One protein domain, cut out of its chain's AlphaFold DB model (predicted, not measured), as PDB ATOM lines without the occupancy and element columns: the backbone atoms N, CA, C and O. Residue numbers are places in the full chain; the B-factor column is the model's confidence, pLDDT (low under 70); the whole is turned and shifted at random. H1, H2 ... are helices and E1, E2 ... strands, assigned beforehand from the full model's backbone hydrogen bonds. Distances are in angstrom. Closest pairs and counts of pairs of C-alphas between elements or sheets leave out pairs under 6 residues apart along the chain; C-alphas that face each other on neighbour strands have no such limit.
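Overview. This is residues 33 to 87 of the 91 residues of a protein of Xanthomonas sacchari (UniProt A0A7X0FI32). What is the main picture? A narrow antiparallel sheet of three strands, in the order E2 E1 E3, has one helix, H1, packed along one face and no named helix on the other: two layers. What is it built of? The printed part has 55 residues with one named helix and three named strands, E1, E2, H1, E3 along the chain, a mixed class. How large is it? It is compact, with a radius of gyration of the C-alphas of 11.2 A, and its rod-like outline spans 38 by 15 by 13 A.

Arrangement. How do the strands pair? Inner strand E1, residues 37 to 43, is antiparallel to E3, residues 76 to 83, with N 40 and O 80 at 2.9 A, and to E2, residues 50 to 54, with N 39 and O 52 at 2.8 A. E1 and E2 form a hairpin. Where is the helix? H1, residues 57 to 69, is on the sheet at a height of 5.8 A, over E2 and E1; its closest C-alphas to E2 are Ser 60 and Gly 54, 4.2 A apart. It only just runs along the strands, at 28 degrees to E1 on the local plane, and every O i to N i+4 pair in it is within hydrogen-bond range. What unit results? E2, H1 and E3 form a split strand-helix-strand unit, two strands running the same way with E1 between them, and its crossover is right-handed.

Along the chain. Where does E1 begin? C-alpha 37 is at (204.916, 221.991, 216.070), and E1 is 20.3 A long. Where does E3 end? C-alpha 83 is at (201.110, 222.561, 215.829); E3 is 20.3 A long and bends by 58 degrees at residue 79. How long are the others? H1 measures 18.0 A and E2 13.1 A.

Size, cuts and confidence. What is farthest apart? The C-alphas of Gly 72 and Ile 87 are 38.7 A apart. Is it continuous and confident? The printed part has no cut and no long link; its mean pLDDT is 90.7, with residues 86 to 87 under 70.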
ATOM      1  N   TYR A  33     203.816 213.788 217.443       88.38
ATOM      2  CA  TYR A  33     204.206 215.002 218.158       88.38
ATOM      3  C   TYR A  33     203.068 215.464 219.075       88.38
ATOM      4  O   TYR A  33     201.893 215.253 218.779       88.38
ATOM      5  N   ARG A  34     203.421 216.063 220.216       88.50
ATOM      6  CA  ARG A  34     202.483 216.601 221.209       88.50
ATOM      7  C   ARG A  34     203.135 217.765 221.942       88.50
ATOM      8  O   ARG A  34     204.299 217.658 222.314       88.50
ATOM      9  N   ASN A  35     202.376 218.833 222.183       88.69
ATOM     10  CA  ASN A  35     202.869 220.095 222.752       88.69
ATOM     11  C   ASN A  35     204.036 220.682 221.934       88.69
ATOM     12  O   ASN A  35     204.966 221.264 222.486       88.69
ATOM     13  N   GLN A  36     204.018 220.445 220.622       91.12
ATOM     14  CA  GLN A  36     205.074 220.802 219.680       91.12
ATOM     15  C   GLN A  36     204.453 221.111 218.318       91.12
ATOM     16  O   GLN A  36     203.314 220.725 218.035       91.12
ATOM     17  N   CYS A  37     205.229 221.771 217.471       94.75
ATOM     18  CA  CYS A  37     204.916 221.991 216.070       94.75
ATOM     19  C   CYS A  37     205.738 221.072 215.176       94.75
ATOM     20  O   CYS A  37     206.824 220.637 215.557       94.75
ATOM     21  N   VAL A  38     205.207 220.763 213.999       95.44
ATOM     22  CA  VAL A  38     205.817 219.900 212.992       95.44
ATOM     23  C   VAL A  38     205.864 220.616 211.650       95.44
ATOM     24  O   VAL A  38     204.935 221.337 211.284       95.44
ATOM     25  N   SER A  39     206.917 220.366 210.877       96.88
ATOM     26  CA  SER A  39     206.983 220.722 209.465       96.88
ATOM     27  C   SER A  39     207.315 219.510 208.597       96.88
ATOM     28  O   SER A  39     208.029 218.604 209.032       96.88
ATOM     29  N   LEU A  40     206.803 219.496 207.364       95.31
ATOM     30  CA  LEU A  40     207.289 218.637 206.280       95.31
ATOM     31  C   LEU A  40     207.951 219.528 205.243       95.31
ATOM     32  O   LEU A  40     207.281 220.335 204.598       95.31
ATOM     33  N   VAL A  41     209.250 219.343 205.051       96.12
ATOM     34  CA  VAL A  41     210.023 220.048 204.029       96.12
ATOM     35  C   VAL A  41     210.484 219.049 202.983       96.12
ATOM     36  O   VAL A  41     210.920 217.951 203.319       96.12
ATOM     37  N   HIS A  42     210.379 219.409 201.712       93.25
ATOM     38  CA  HIS A  42     210.772 218.557 200.596       93.25
ATOM     39  C   HIS A  42     211.620 219.348 199.599       93.25
ATOM     40  O   HIS A  42     211.434 220.563 199.482       93.25
ATOM     41  N   PRO A  43     212.554 218.690 198.894       92.75
ATOM     42  CA  PRO A  43     213.253 219.328 197.792       92.75
ATOM     43  C   PRO A  43     212.268 219.623 196.658       92.75
ATOM     44  O   PRO A  43     211.404 218.801 196.352       92.75
ATOM     45  N   THR A  44     212.408 220.780 196.017       90.56
ATOM     46  CA  THR A  44     211.644 221.125 194.809       90.56
ATOM     47  C   THR A  44     212.084 220.278 193.619       90.56
ATOM     48  O   THR A  44     211.294 220.027 192.711       90.56
ATOM     49  N   GLN A  45     213.330 219.792 193.645       86.75
ATOM     50  CA  GLN A  45     213.902 218.912 192.636       86.75
ATOM     51  C   GLN A  45     214.211 217.541 193.247       86.75
ATOM     52  O   GLN A  45     215.231 217.323 193.898       86.75
ATOM     53  N   GLY A  46     213.308 216.588 193.029       82.06
ATOM     54  CA  GLY A  46     213.482 215.192 193.422       82.06
ATOM     55  C   GLY A  46     212.411 214.682 194.381       82.06
ATOM     56  O   GLY A  46     211.403 215.328 194.640       82.06
ATOM     57  N   ALA A  47     212.631 213.469 194.884       83.44
ATOM     58  CA  ALA A  47     211.686 212.777 195.753       83.44
ATOM     59  C   ALA A  47     212.151 212.734 197.214       83.44
ATOM     60  O   ALA A  47     213.354 212.736 197.518       83.44
ATOM     61  N   GLY A  48     211.163 212.611 198.099       85.94
ATOM     62  CA  GLY A  48     211.328 212.494 199.542       85.94
ATOM     63  C   GLY A  48     210.898 213.752 200.287       85.94
ATOM     64  O   GLY A  48     210.353 214.694 199.719       85.94
ATOM     65  N   GLY A  49     211.135 213.743 201.589       89.81
ATOM     66  CA  GLY A  49     210.850 214.859 202.470       89.81
ATOM     67  C   GLY A  49     211.341 214.549 203.873       89.81
ATOM     68  O   GLY A  49     211.615 213.398 204.213       89.81
ATOM     69  N   VAL A  50     211.476 215.590 204.675       92.94
ATOM     70  CA  VAL A  50     211.951 215.516 206.046       92.94
ATOM     71  C   VAL A  50     210.869 216.085 206.944       92.94
ATOM     72  O   VAL A  50     210.438 217.223 206.756       92.94
ATOM     73  N   PHE A  51     210.456 215.287 207.924       94.81
ATOM     74  CA  PHE A  51     209.649 215.766 209.035       94.81
ATOM     75  C   PHE A  51     210.563 216.267 210.151       94.81
ATOM     76  O   PHE A  51     211.510 215.572 210.520       94.81
ATOM     77  N   MET A  52     210.274 217.449 210.690       96.25
ATOM     78  CA  MET A  52     210.970 218.002 211.854       96.25
ATOM     79  C   MET A  52     209.968 218.570 212.844       96.25
ATOM     80  O   MET A  52     209.001 219.206 212.433       96.25
ATOM     81  N   THR A  53     210.221 218.370 214.138       95.75
ATOM     82  CA  THR A  53     209.467 219.027 215.209       95.75
ATOM     83  C   THR A  53     210.234 220.209 215.788       95.75
ATOM     84  O   THR A  53     211.453 220.313 215.648       95.75
ATOM     85  N   GLY A  54     209.507 221.118 216.429       95.31
ATOM     86  CA  GLY A  54     210.063 222.263 217.135       95.31
ATOM     87  C   GLY A  54     209.057 222.866 218.118       95.31
ATOM     88  O   GLY A  54     207.874 222.522 218.077       95.31
ATOM     89  N   PRO A  55     209.505 223.762 219.011       94.69
ATOM     90  CA  PRO A  55     208.624 224.479 219.930       94.69
ATOM     91  C   PRO A  55     207.678 225.453 219.211       94.69
ATOM     92  O   PRO A  55     206.611 225.752 219.735       94.69
ATOM     93  N   THR A  56     208.047 225.928 218.016       95.62
ATOM     94  CA  THR A  56     207.211 226.785 217.162       95.62
ATOM     95  C   THR A  56     207.229 226.299 215.713       95.62
ATOM     96  O   THR A  56     208.060 225.465 215.326       95.62
ATOM     97  N   ILE A  57     206.320 226.837 214.893       96.19
ATOM     98  CA  ILE A  57     206.302 226.581 213.450       96.19
ATOM     99  C   ILE A  57     207.626 227.025 212.824       96.19
ATOM    100  O   ILE A  57     208.247 226.237 212.113       96.19
ATOM    101  N   GLU A  58     208.095 228.233 213.132       97.62
ATOM    102  CA  GLU A  58     209.321 228.812 212.581       97.62
ATOM    103  C   GLU A  58     210.527 227.926 212.871       97.62
ATOM    104  O   GLU A  58     211.302 227.627 211.963       97.62
ATOM    105  N   GLU A  59     210.657 227.450 214.111       97.69
ATOM    106  CA  GLU A  59     211.783 226.609 214.502       97.69
ATOM    107  C   GLU A  59     211.719 225.235 213.825       97.69
ATOM    108  O   GLU A  59     212.714 224.768 213.264       97.69
ATOM    109  N   SER A  60     210.533 224.615 213.777       97.56
ATOM    110  CA  SER A  60     210.352 223.343 213.067       97.56
ATOM    111  C   SER A  60     210.665 223.467 211.568       97.56
ATOM    112  O   SER A  60     211.285 222.573 210.990       97.56
ATOM    113  N   VAL A  61     210.290 224.582 210.930       97.81
ATOM    114  CA  VAL A  61     210.561 224.868 209.513       97.81
ATOM    115  C   VAL A  61     212.039 225.171 209.285       97.81
ATOM    116  O   VAL A  61     212.615 224.672 208.318       97.81
ATOM    117  N   ARG A  62     212.676 225.955 210.162       97.25
ATOM    118  CA  ARG A  62     214.106 226.286 210.083       97.25
ATOM    119  C   ARG A  62     214.953 225.017 210.110       97.25
ATOM    120  O   ARG A  62     215.797 224.824 209.234       97.25
ATOM    121  N   LEU A  63     214.677 224.122 211.060       96.50
ATOM    122  CA  LEU A  63     215.341 222.823 211.169       96.50
ATOM    123  C   LEU A  63     215.037 221.922 209.962       96.50
ATOM    124  O   LEU A  63     215.943 221.287 209.422       96.50
ATOM    125  N   GLY A  64     213.782 221.900 209.497       95.75
ATOM    126  CA  GLY A  64     213.368 221.151 208.308       95.75
ATOM    127  C   GLY A  64     214.106 221.585 207.043       95.75
ATOM    128  O   GLY A  64     214.625 220.741 206.312       95.75
ATOM    129  N   LYS A  65     214.227 222.896 206.809       95.12
ATOM    130  CA  LYS A  65     214.976 223.461 205.678       95.12
ATOM    131  C   LYS A  65     216.467 223.157 205.770       95.12
ATOM    132  O   LYS A  65     217.035 222.724 204.774       95.12
ATOM    133  N   ALA A  66     217.079 223.309 206.946       94.12
ATOM    134  CA  ALA A  66     218.492 222.983 207.141       94.12
ATOM    135  C   ALA A  66     218.787 221.506 206.825       94.12
ATOM    136  O   ALA A  66     219.724 221.194 206.091       94.12
ATOM    137  N   LYS A  67     217.941 220.590 207.314       93.06
ATOM    138  CA  LYS A  67     218.097 219.152 207.064       93.06
ATOM    139  C   LYS A  67     217.787 218.764 205.618       93.06
ATOM    140  O   LYS A  67     218.453 217.891 205.077       93.06
ATOM    141  N   CYS A  68     216.814 219.417 204.984       93.00
ATOM    142  CA  CYS A  68     216.528 219.230 203.563       93.00
ATOM    143  C   CYS A  68     217.696 219.704 202.680       93.00
ATOM    144  O   CYS A  68     218.114 218.968 201.790       93.00
ATOM    145  N   ALA A  69     218.281 220.873 202.965       88.75
ATOM    146  CA  ALA A  69     219.422 221.405 202.218       88.75
ATOM    147  C   ALA A  69     220.653 220.486 202.302       88.75
ATOM    148  O   ALA A  69     221.348 220.291 201.307       88.75
ATOM    149  N   ALA A  70     220.871 219.840 203.452       87.50
ATOM    150  CA  ALA A  70     221.937 218.853 203.629       87.50
ATOM    151  C   ALA A  70     221.791 217.601 202.734       87.50
ATOM    152  O   ALA A  70     222.755 216.857 202.575       87.50
ATOM    153  N   LEU A  71     220.621 217.364 202.124       80.44
ATOM    154  CA  LEU A  71     220.423 216.280 201.152       80.44
ATOM    155  C   LEU A  71     220.971 216.618 199.753       80.44
ATOM    156  O   LEU A  71     220.990 215.738 198.897       80.44
ATOM    157  N   GLY A  72     221.368 217.870 199.492       76.75
ATOM    158  CA  GLY A  72     221.948 218.295 198.212       76.75
ATOM    159  C   GLY A  72     220.967 218.329 197.031       76.75
ATOM    160  O   GLY A  72     221.394 218.398 195.883       76.75
ATOM    161  N   LYS A  73     219.653 218.276 197.286       75.19
ATOM    162  CA  LYS A  73     218.599 218.140 196.260       75.19
ATOM    163  C   LYS A  73     217.987 219.476 195.788       75.19
ATOM    164  O   LYS A  73     216.817 219.529 195.420       75.19
ATOM    165  N   GLY A  74     218.764 220.559 195.801       80.94
ATOM    166  CA  GLY A  74     218.306 221.889 195.373       80.94
ATOM    167  C   GLY A  74     217.491 222.644 196.430       80.94
ATOM    168  O   GLY A  74     217.692 222.460 197.631       80.94
ATOM    169  N   GLU A  75     216.605 223.541 195.982       89.38
ATOM    170  CA  GLU A  75     215.775 224.364 196.872       89.38
ATOM    171  C   GLU A  75     214.767 223.523 197.665       89.38
ATOM    172  O   GLU A  75     214.259 222.509 197.191       89.38
ATOM    173  N   CYS A  76     214.447 223.961 198.883       93.62
ATOM    174  CA  CYS A  76     213.578 223.232 199.803       93.62
ATOM    175  C   CYS A  76     212.288 224.005 200.090       93.62
ATOM    176  O   CYS A  76     212.323 225.133 200.590       93.62
ATOM    177  N   ALA A  77     211.145 223.363 199.845       94.56
ATOM    178  CA  ALA A  77     209.814 223.921 200.043       94.56
ATOM    179  C   ALA A  77     209.082 223.262 201.220       94.56
ATOM    180  O   ALA A  77     209.186 222.057 201.469       94.56
ATOM    181  N   VAL A  78     208.302 224.063 201.947       96.50
ATOM    182  CA  VAL A  78     207.457 223.590 203.050       96.50
ATOM    183  C   VAL A  78     206.145 223.070 202.467       96.50
ATOM    184  O   VAL A  78     205.455 223.797 201.760       96.50
ATOM    185  N   LYS A  79     205.803 221.812 202.750       93.50
ATOM    186  CA  LYS A  79     204.523 221.191 202.370       93.50
ATOM    187  C   LYS A  79     203.520 221.182 203.519       93.50
ATOM    188  O   LYS A  79     202.317 221.215 203.291       93.50
ATOM    189  N   VAL A  80     204.023 221.104 204.746       92.38
ATOM    190  CA  VAL A  80     203.236 221.111 205.978       92.38
ATOM    191  C   VAL A  80     203.943 221.977 207.003       92.38
ATOM    192  O   VAL A  80     205.161 221.870 207.146       92.38
ATOM    193  N   SER A  81     203.163 222.732 207.765       94.88
ATOM    194  CA  SER A  81     203.581 223.353 209.016       94.88
ATOM    195  C   SER A  81     202.365 223.527 209.926       94.88
ATOM    196  O   SER A  81     201.469 224.297 209.588       94.88
ATOM    197  N   GLU A  82     202.313 222.816 211.047       93.00
ATOM    198  CA  GLU A  82     201.205 222.899 212.008       93.00
ATOM    199  C   GLU A  82     201.680 222.591 213.433       93.00
ATOM    200  O   GLU A  82     202.774 222.063 213.626       93.00
ATOM    201  N   CYS A  83     200.861 222.912 214.433       90.88
ATOM    202  CA  CYS A  83     201.110 222.561 215.829       90.88
ATOM    203  C   CYS A  83     200.081 221.561 216.339       90.88
ATOM    204  O   CYS A  83     199.004 221.419 215.767       90.88
ATOM    205  N   SER A  84     200.425 220.850 217.413       88.06
ATOM    206  CA  SER A  84     199.447 220.012 218.103       88.06
ATOM    207  C   SER A  84     198.366 220.908 218.688       88.06
ATOM    208  O   SER A  84     198.705 221.894 219.352       88.06
ATOM    209  N   ASP A  85     197.102 220.551 218.498       81.00
ATOM    210  CA  ASP A  85     196.014 221.369 219.011       81.00
ATOM    211  C   ASP A  85     195.953 221.324 220.545       81.00
ATOM    212  O   ASP A  85     196.278 220.301 221.166       81.00
ATOM    213  N   PRO A  86     195.542 222.428 221.190       69.69
ATOM    214  CA  PRO A  86     195.345 222.446 222.628       69.69
ATOM    215  C   PRO A  86     194.242 221.456 223.024       69.69
ATOM    216  O   PRO A  86     193.097 221.548 222.583       69.69
ATOM    217  N   ILE A  87     194.580 220.517 223.908       66.00
ATOM    218  CA  ILE A  87     193.615 219.569 224.471       66.00
ATOM    219  C   ILE A  87     192.918 220.238 225.657       66.00
ATOM    220  O   ILE A  87     193.488 220.335 226.745       66.00
TER     221      ILE A  87